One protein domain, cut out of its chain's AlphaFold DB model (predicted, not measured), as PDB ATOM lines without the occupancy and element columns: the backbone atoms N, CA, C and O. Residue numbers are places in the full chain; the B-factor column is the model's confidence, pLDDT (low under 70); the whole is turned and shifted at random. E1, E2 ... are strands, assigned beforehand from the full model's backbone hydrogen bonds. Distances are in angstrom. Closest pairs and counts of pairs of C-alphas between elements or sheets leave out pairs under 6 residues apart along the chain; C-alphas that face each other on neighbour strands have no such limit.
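What this domain is: This is residues 5 to 12 and 23 to 61 of the 70 residues of an uncharacterized protein of Tetracentron sinense (UniProt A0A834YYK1). One long, narrow, twisted sheet of four strands side by side makes the body, with no named helix over either face. The links E2 to E3 and E3 to E4 turn the chain at opposite ends of this slab, and E1, E2 and E3 each bend along their length. The printed part has 47 residues, with the strands in the order E1, E2, E3, E4 both along the chain and across the antiparallel sheet; the class is all strand. It is loose, with a radius of gyration of the C-alphas of 12.5 A, and a rod spanning 43 by 15 by 12 A.

How they stand to each other: E1, residues 5 to 12, is an edge strand, antiparallel to E2, residues 23 to 32, at 163 degrees; N 8 and O 28 are 2.9 A apart, within hydrogen-bond range. E2 and E3, residues 39 to 48, form a hairpin at 161 degrees, with N 29 and O 43 at 2.9 A. E2, E3 and E4, residues 55 to 61, form a meander, each strand the antiparallel neighbour of the one before. E3 and the edge strand E4 are a hairpin at 176 degrees, with N 46 and O 57 at 2.8 A. E1 and E4 are apart.

Where its parts are: E1 begins at C-alpha 5 (274.359, 99.749, 53.259), measures 20.8 A and bends by 51 degrees at residue 9. E2 measures 27.4 A and bends by 54 degrees at residue 28. E3 begins at C-alpha 39 (271.587, 105.516, 42.629), measures 26.9 A and bends by 53 degrees at residue 43. E4 measures 20.1 A and ends at C-alpha 61 (263.444, 108.112, 48.489).

The domain as a whole: The C-alphas farthest apart, of Asp 36 and Gly 51, are 42.8 A apart. Residues 13 to 22 are not printed; C-alphas 12 and 23 are 5.5 A apart across the cut. The links E2 to E3 and E3 to E4 are short. Residues 50 to 54 have pLDDT under 70.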
ATOM      1  N   MET A   5     275.089  98.880  52.342       97.50
ATOM      2  CA  MET A   5     274.359  99.749  53.259       97.50
ATOM      3  C   MET A   5     275.340 100.566  54.100       97.50
ATOM      4  O   MET A   5     276.280 100.009  54.668       97.50
ATOM      5  N   THR A   6     275.067 101.860  54.231       97.50
ATOM      6  CA  THR A   6     275.768 102.766  55.141       97.50
ATOM      7  C   THR A   6     274.773 103.332  56.143       97.50
ATOM      8  O   THR A   6     273.707 103.803  55.754       97.50
ATOM      9  N   VAL A   7     275.131 103.295  57.424       98.44
ATOM     10  CA  VAL A   7     274.373 103.915  58.519       98.44
ATOM     11  C   VAL A   7     274.923 105.318  58.766       98.44
ATOM     12  O   VAL A   7     276.138 105.503  58.720       98.44
ATOM     13  N   ILE A   8     274.037 106.277  59.027       97.94
ATOM     14  CA  ILE A   8     274.379 107.682  59.288       97.94
ATOM     15  C   ILE A   8     273.869 108.131  60.667       97.94
ATOM     16  O   ILE A   8     272.788 107.716  61.098       97.94
ATOM     17  N   ASP A   9     274.658 108.972  61.338       96.88
ATOM     18  CA  ASP A   9     274.315 109.762  62.537       96.88
ATOM     19  C   ASP A   9     275.019 111.117  62.397       96.88
ATOM     20  O   ASP A   9     275.991 111.421  63.090       96.88
ATOM     21  N   ASP A  10     274.560 111.886  61.415       95.50
ATOM     22  CA  ASP A  10     275.267 113.064  60.921       95.50
ATOM     23  C   ASP A  10     274.662 114.345  61.506       95.50
ATOM     24  O   ASP A  10     273.451 114.443  61.731       95.50
ATOM     25  N   GLU A  11     275.500 115.354  61.743       93.94
ATOM     26  CA  GLU A  11     275.065 116.674  62.204       93.94
ATOM     27  C   GLU A  11     274.388 117.463  61.073       93.94
ATOM     28  O   GLU A  11     274.861 117.503  59.937       93.94
ATOM     29  N   LEU A  12     273.282 118.133  61.397       92.94
ATOM     30  CA  LEU A  12     272.638 119.116  60.529       92.94
ATOM     31  C   LEU A  12     273.042 120.507  61.001       92.94
ATOM     32  O   LEU A  12     272.818 120.850  62.163       92.94
ATOM     33  N   VAL A  23     271.922 122.611  64.127       92.12
ATOM     34  CA  VAL A  23     270.451 122.708  64.136       92.12
ATOM     35  C   VAL A  23     269.763 121.375  64.389       92.12
ATOM     36  O   VAL A  23     268.550 121.359  64.595       92.12
ATOM     37  N   GLY A  24     270.492 120.260  64.360       93.06
ATOM     38  CA  GLY A  24     269.894 118.944  64.513       93.06
ATOM     39  C   GLY A  24     270.801 117.793  64.110       93.06
ATOM     40  O   GLY A  24     272.005 117.956  63.925       93.06
ATOM     41  N   LYS A  25     270.185 116.627  63.923       94.25
ATOM     42  CA  LYS A  25     270.834 115.394  63.472       94.25
ATOM     43  C   LYS A  25     270.013 114.672  62.413       94.25
ATOM     44  O   LYS A  25     268.784 114.736  62.435       94.25
ATOM     45  N   ALA A  26     270.681 113.934  61.535       96.31
ATOM     46  CA  ALA A  26     270.073 112.978  60.618       96.31
ATOM     47  C   ALA A  26     270.519 111.559  60.976       96.31
ATOM     48  O   ALA A  26     271.705 111.244  60.940       96.31
ATOM     49  N   GLN A  27     269.557 110.696  61.303       97.69
ATOM     50  CA  GLN A  27     269.814 109.302  61.662       97.69
ATOM     51  C   GLN A  27     269.061 108.357  60.741       97.69
ATOM     52  O   GLN A  27     267.861 108.518  60.516       97.69
ATOM     53  N   GLY A  28     269.752 107.355  60.214       98.19
ATOM     54  CA  GLY A  28     269.158 106.399  59.290       98.19
ATOM     55  C   GLY A  28     270.198 105.645  58.488       98.19
ATOM     56  O   GLY A  28     271.292 105.361  58.975       98.19
ATOM     57  N   PHE A  29     269.854 105.310  57.252       98.31
ATOM     58  CA  PHE A  29     270.748 104.599  56.354       98.31
ATOM     59  C   PHE A  29     270.468 104.923  54.888       98.31
ATOM     60  O   PHE A  29     269.382 105.370  54.507       98.31
ATOM     61  N   TYR A  30     271.449 104.621  54.047       97.31
ATOM     62  CA  TYR A  30     271.272 104.534  52.606       97.31
ATOM     63  C   TYR A  30     271.887 103.246  52.064       97.31
ATOM     64  O   TYR A  30     272.797 102.669  52.659       97.31
ATOM     65  N   VAL A  31     271.369 102.778  50.932       97.94
ATOM     66  CA  VAL A  31     271.822 101.565  50.249       97.94
ATOM     67  C   VAL A  31     272.180 101.915  48.814       97.94
ATOM     68  O   VAL A  31     271.361 102.506  48.112       97.94
ATOM     69  N   ALA A  32     273.368 101.522  48.358       96.94
ATOM     70  CA  ALA A  32     273.727 101.584  46.942       96.94
ATOM     71  C   ALA A  32     272.754 100.710  46.133       96.94
ATOM     72  O   ALA A  32     272.810  99.482  46.203       96.94
ATOM     73  N   SER A  33     271.841 101.340  45.396       96.25
ATOM     74  CA  SER A  33     270.669 100.687  44.794       96.25
ATOM     75  C   SER A  33     270.776 100.491  43.285       96.25
ATOM     76  O   SER A  33     269.807 100.075  42.656       96.25
ATOM     77  N   SER A  34     271.949 100.751  42.704       95.25
ATOM     78  CA  SER A  34     272.260 100.417  41.315       95.25
ATOM     79  C   SER A  34     273.632  99.762  41.183       95.25
ATOM     80  O   SER A  34     274.567 100.109  41.911       95.25
ATOM     81  N   GLU A  35     273.752  98.812  40.257       93.81
ATOM     82  CA  GLU A  35     275.010  98.126  39.943       93.81
ATOM     83  C   GLU A  35     276.037  99.054  39.295       93.81
ATOM     84  O   GLU A  35     277.224  98.960  39.602       93.81
ATOM     85  N   ASP A  36     275.574 100.001  38.475       90.94
ATOM     86  CA  ASP A  36     276.407 101.043  37.860       90.94
ATOM     87  C   ASP A  36     276.784 102.172  38.837       90.94
ATOM     88  O   ASP A  36     277.495 103.106  38.476       90.94
ATOM     89  N   GLY A  37     276.306 102.096  40.083       89.88
ATOM     90  CA  GLY A  37     276.544 103.108  41.100       89.88
ATOM     91  C   GLY A  37     275.796 104.419  40.869       89.88
ATOM     92  O   GLY A  37     276.116 105.388  41.534       89.88
ATOM     93  N   SER A  38     274.804 104.495  39.985       92.94
ATOM     94  CA  SER A  38     274.078 105.743  39.697       92.94
ATOM     95  C   SER A  38     273.011 106.118  40.730       92.94
ATOM     96  O   SER A  38     272.484 107.228  40.683       92.94
ATOM     97  N   SER A  39     272.653 105.230  41.663       95.56
ATOM     98  CA  SER A  39     271.587 105.516  42.629       95.56
ATOM     99  C   SER A  39     271.834 104.970  44.028       95.56
ATOM    100  O   SER A  39     272.532 103.970  44.233       95.56
ATOM    101  N   GLN A  40     271.209 105.642  44.991       96.88
ATOM    102  CA  GLN A  40     271.122 105.221  46.380       96.88
ATOM    103  C   GLN A  40     269.674 105.327  46.862       96.88
ATOM    104  O   GLN A  40     269.008 106.328  46.607       96.88
ATOM    105  N   THR A  41     269.183 104.322  47.582       97.88
ATOM    106  CA  THR A  41     267.897 104.395  48.290       97.88
ATOM    107  C   THR A  41     268.155 104.832  49.725       97.88
ATOM    108  O   THR A  41     268.988 104.229  50.397       97.88
ATOM    109  N   LEU A  42     267.456 105.864  50.195       98.00
ATOM    110  CA  LEU A  42     267.639 106.481  51.506       98.00
ATOM    111  C   LEU A  42     266.408 106.265  52.380       98.00
ATOM    112  O   LEU A  42     265.278 106.371  51.902       98.00
ATOM    113  N   ALA A  43     266.643 106.035  53.667       98.44
ATOM    114  CA  ALA A  43     265.636 106.074  54.716       98.44
ATOM    115  C   ALA A  43     266.265 106.686  55.975       98.44
ATOM    116  O   ALA A  43     267.141 106.076  56.589       98.44
ATOM    117  N   PHE A  44     265.852 107.894  56.354       98.12
ATOM    118  CA  PHE A  44     266.398 108.568  57.534       98.12
ATOM    119  C   PHE A  44     265.400 109.532  58.168       98.12
ATOM    120  O   PHE A  44     264.451 109.987  57.529       98.12
ATOM    121  N   THR A  45     265.641 109.867  59.427       97.19
ATOM    122  CA  THR A  45     264.888 110.860  60.185       97.19
ATOM    123  C   THR A  45     265.794 112.049  60.486       97.19
ATOM    124  O   THR A  45     266.851 111.891  61.094       97.19
ATOM    125  N   ALA A  46     265.375 113.243  60.068       95.62
ATOM    126  CA  ALA A  46     265.966 114.503  60.503       95.62
ATOM    127  C   ALA A  46     265.285 114.954  61.801       95.62
ATOM    128  O   ALA A  46     264.057 115.027  61.850       95.62
ATOM    129  N   MET A  47     266.064 115.259  62.833       93.94
ATOM    130  CA  MET A  47     265.605 115.694  64.154       93.94
ATOM    131  C   MET A  47     266.191 117.073  64.454       93.94
ATOM    132  O   MET A  47     267.411 117.220  64.438       93.94
ATOM    133  N   PHE A  48     265.354 118.071  64.742       91.31
ATOM    134  CA  PHE A  48     265.795 119.462  64.915       91.31
ATOM    135  C   PHE A  48     265.851 119.890  66.390       91.31
ATOM    136  O   PHE A  48     264.921 119.664  67.161       91.31
ATOM    137  N   GLU A  49     266.933 120.560  66.788       81.75
ATOM    138  CA  GLU A  49     267.257 120.945  68.174       81.75
ATOM    139  C   GLU A  49     266.557 122.222  68.673       81.75
ATOM    140  O   GLU A  49     267.022 122.864  69.615       81.75
ATOM    141  N   SER A  50     265.402 122.607  68.119       67.06
ATOM    142  CA  SER A  50     264.621 123.718  68.679       67.06
ATOM    143  C   SER A  50     263.962 123.303  70.000       67.06
ATOM    144  O   SER A  50     262.808 122.885  70.064       67.06
ATOM    145  N   GLY A  51     264.728 123.384  71.087       63.81
ATOM    146  CA  GLY A  51     264.286 123.133  72.455       63.81
ATOM    147  C   GLY A  51     264.649 121.746  72.991       63.81
ATOM    148  O   GLY A  51     265.329 121.688  74.013       63.81
ATOM    149  N   ARG A  52     264.174 120.644  72.371       58.88
ATOM    150  CA  ARG A  52     264.343 119.245  72.867       58.88
ATOM    151  C   ARG A  52     264.227 118.114  71.807       58.88
ATOM    152  O   ARG A  52     263.796 117.022  72.164       58.88
ATOM    153  N   TYR A  53     264.549 118.334  70.527       60.75
ATOM    154  CA  TYR A  53     264.266 117.367  69.434       60.75
ATOM    155  C   TYR A  53     262.781 116.971  69.306       60.75
ATOM    156  O   TYR A  53     262.457 115.831  68.981       60.75
ATOM    157  N   ALA A  54     261.857 117.890  69.601       64.06
ATOM    158  CA  ALA A  54     260.425 117.592  69.515       64.06
ATOM    159  C   ALA A  54     259.939 117.452  68.061       64.06
ATOM    160  O   ALA A  54     258.961 116.750  67.808       64.06
ATOM    161  N   ASP A  55     260.659 118.069  67.118       83.19
ATOM    162  CA  ASP A  55     260.301 118.089  65.707       83.19
ATOM    163  C   ASP A  55     261.223 117.161  64.918       83.19
ATOM    164  O   ASP A  55     262.446 117.344  64.866       83.19
ATOM    165  N   SER A  56     260.622 116.152  64.288       91.56
ATOM    166  CA  SER A  56     261.330 115.212  63.429       91.56
ATOM    167  C   SER A  56     260.564 114.960  62.139       91.56
ATOM    168  O   SER A  56     259.333 114.932  62.122       91.56
ATOM    169  N   HIS A  57     261.301 114.782  61.048       94.06
ATOM    170  CA  HIS A  57     260.753 114.468  59.736       94.06
ATOM    171  C   HIS A  57     261.460 113.237  59.194       94.06
ATOM    172  O   HIS A  57     262.688 113.184  59.159       94.06
ATOM    173  N   SER A  58     260.679 112.243  58.779       96.75
ATOM    174  CA  SER A  58     261.213 111.035  58.157       96.75
ATOM    175  C   SER A  58     261.143 111.151  56.644       96.75
ATOM    176  O   SER A  58     260.116 111.538  56.087       96.75
ATOM    177  N   PHE A  59     262.238 110.792  55.992       97.44
ATOM    178  CA  PHE A  59     262.405 110.826  54.552       97.44
ATOM    179  C   PHE A  59     262.669 109.417  54.040       97.44
ATOM    180  O   PHE A  59     263.426 108.649  54.636       97.44
ATOM    181  N   PHE A  60     262.057 109.103  52.904       97.81
ATOM    182  CA  PHE A  60     262.343 107.908  52.129       97.81
ATOM    183  C   PHE A  60     262.355 108.281  50.652       97.81
ATOM    184  O   PHE A  60     261.459 108.987  50.184       97.81
ATOM    185  N   GLY A  61     263.356 107.817  49.912       97.44
ATOM    186  CA  GLY A  61     263.444 108.112  48.489       97.44
ATOM    187  C   GLY A  61     264.675 107.528  47.821       97.44
ATOM    188  O   GLY A  61     265.525 106.916  48.463       97.44
TER     189      GLY A  61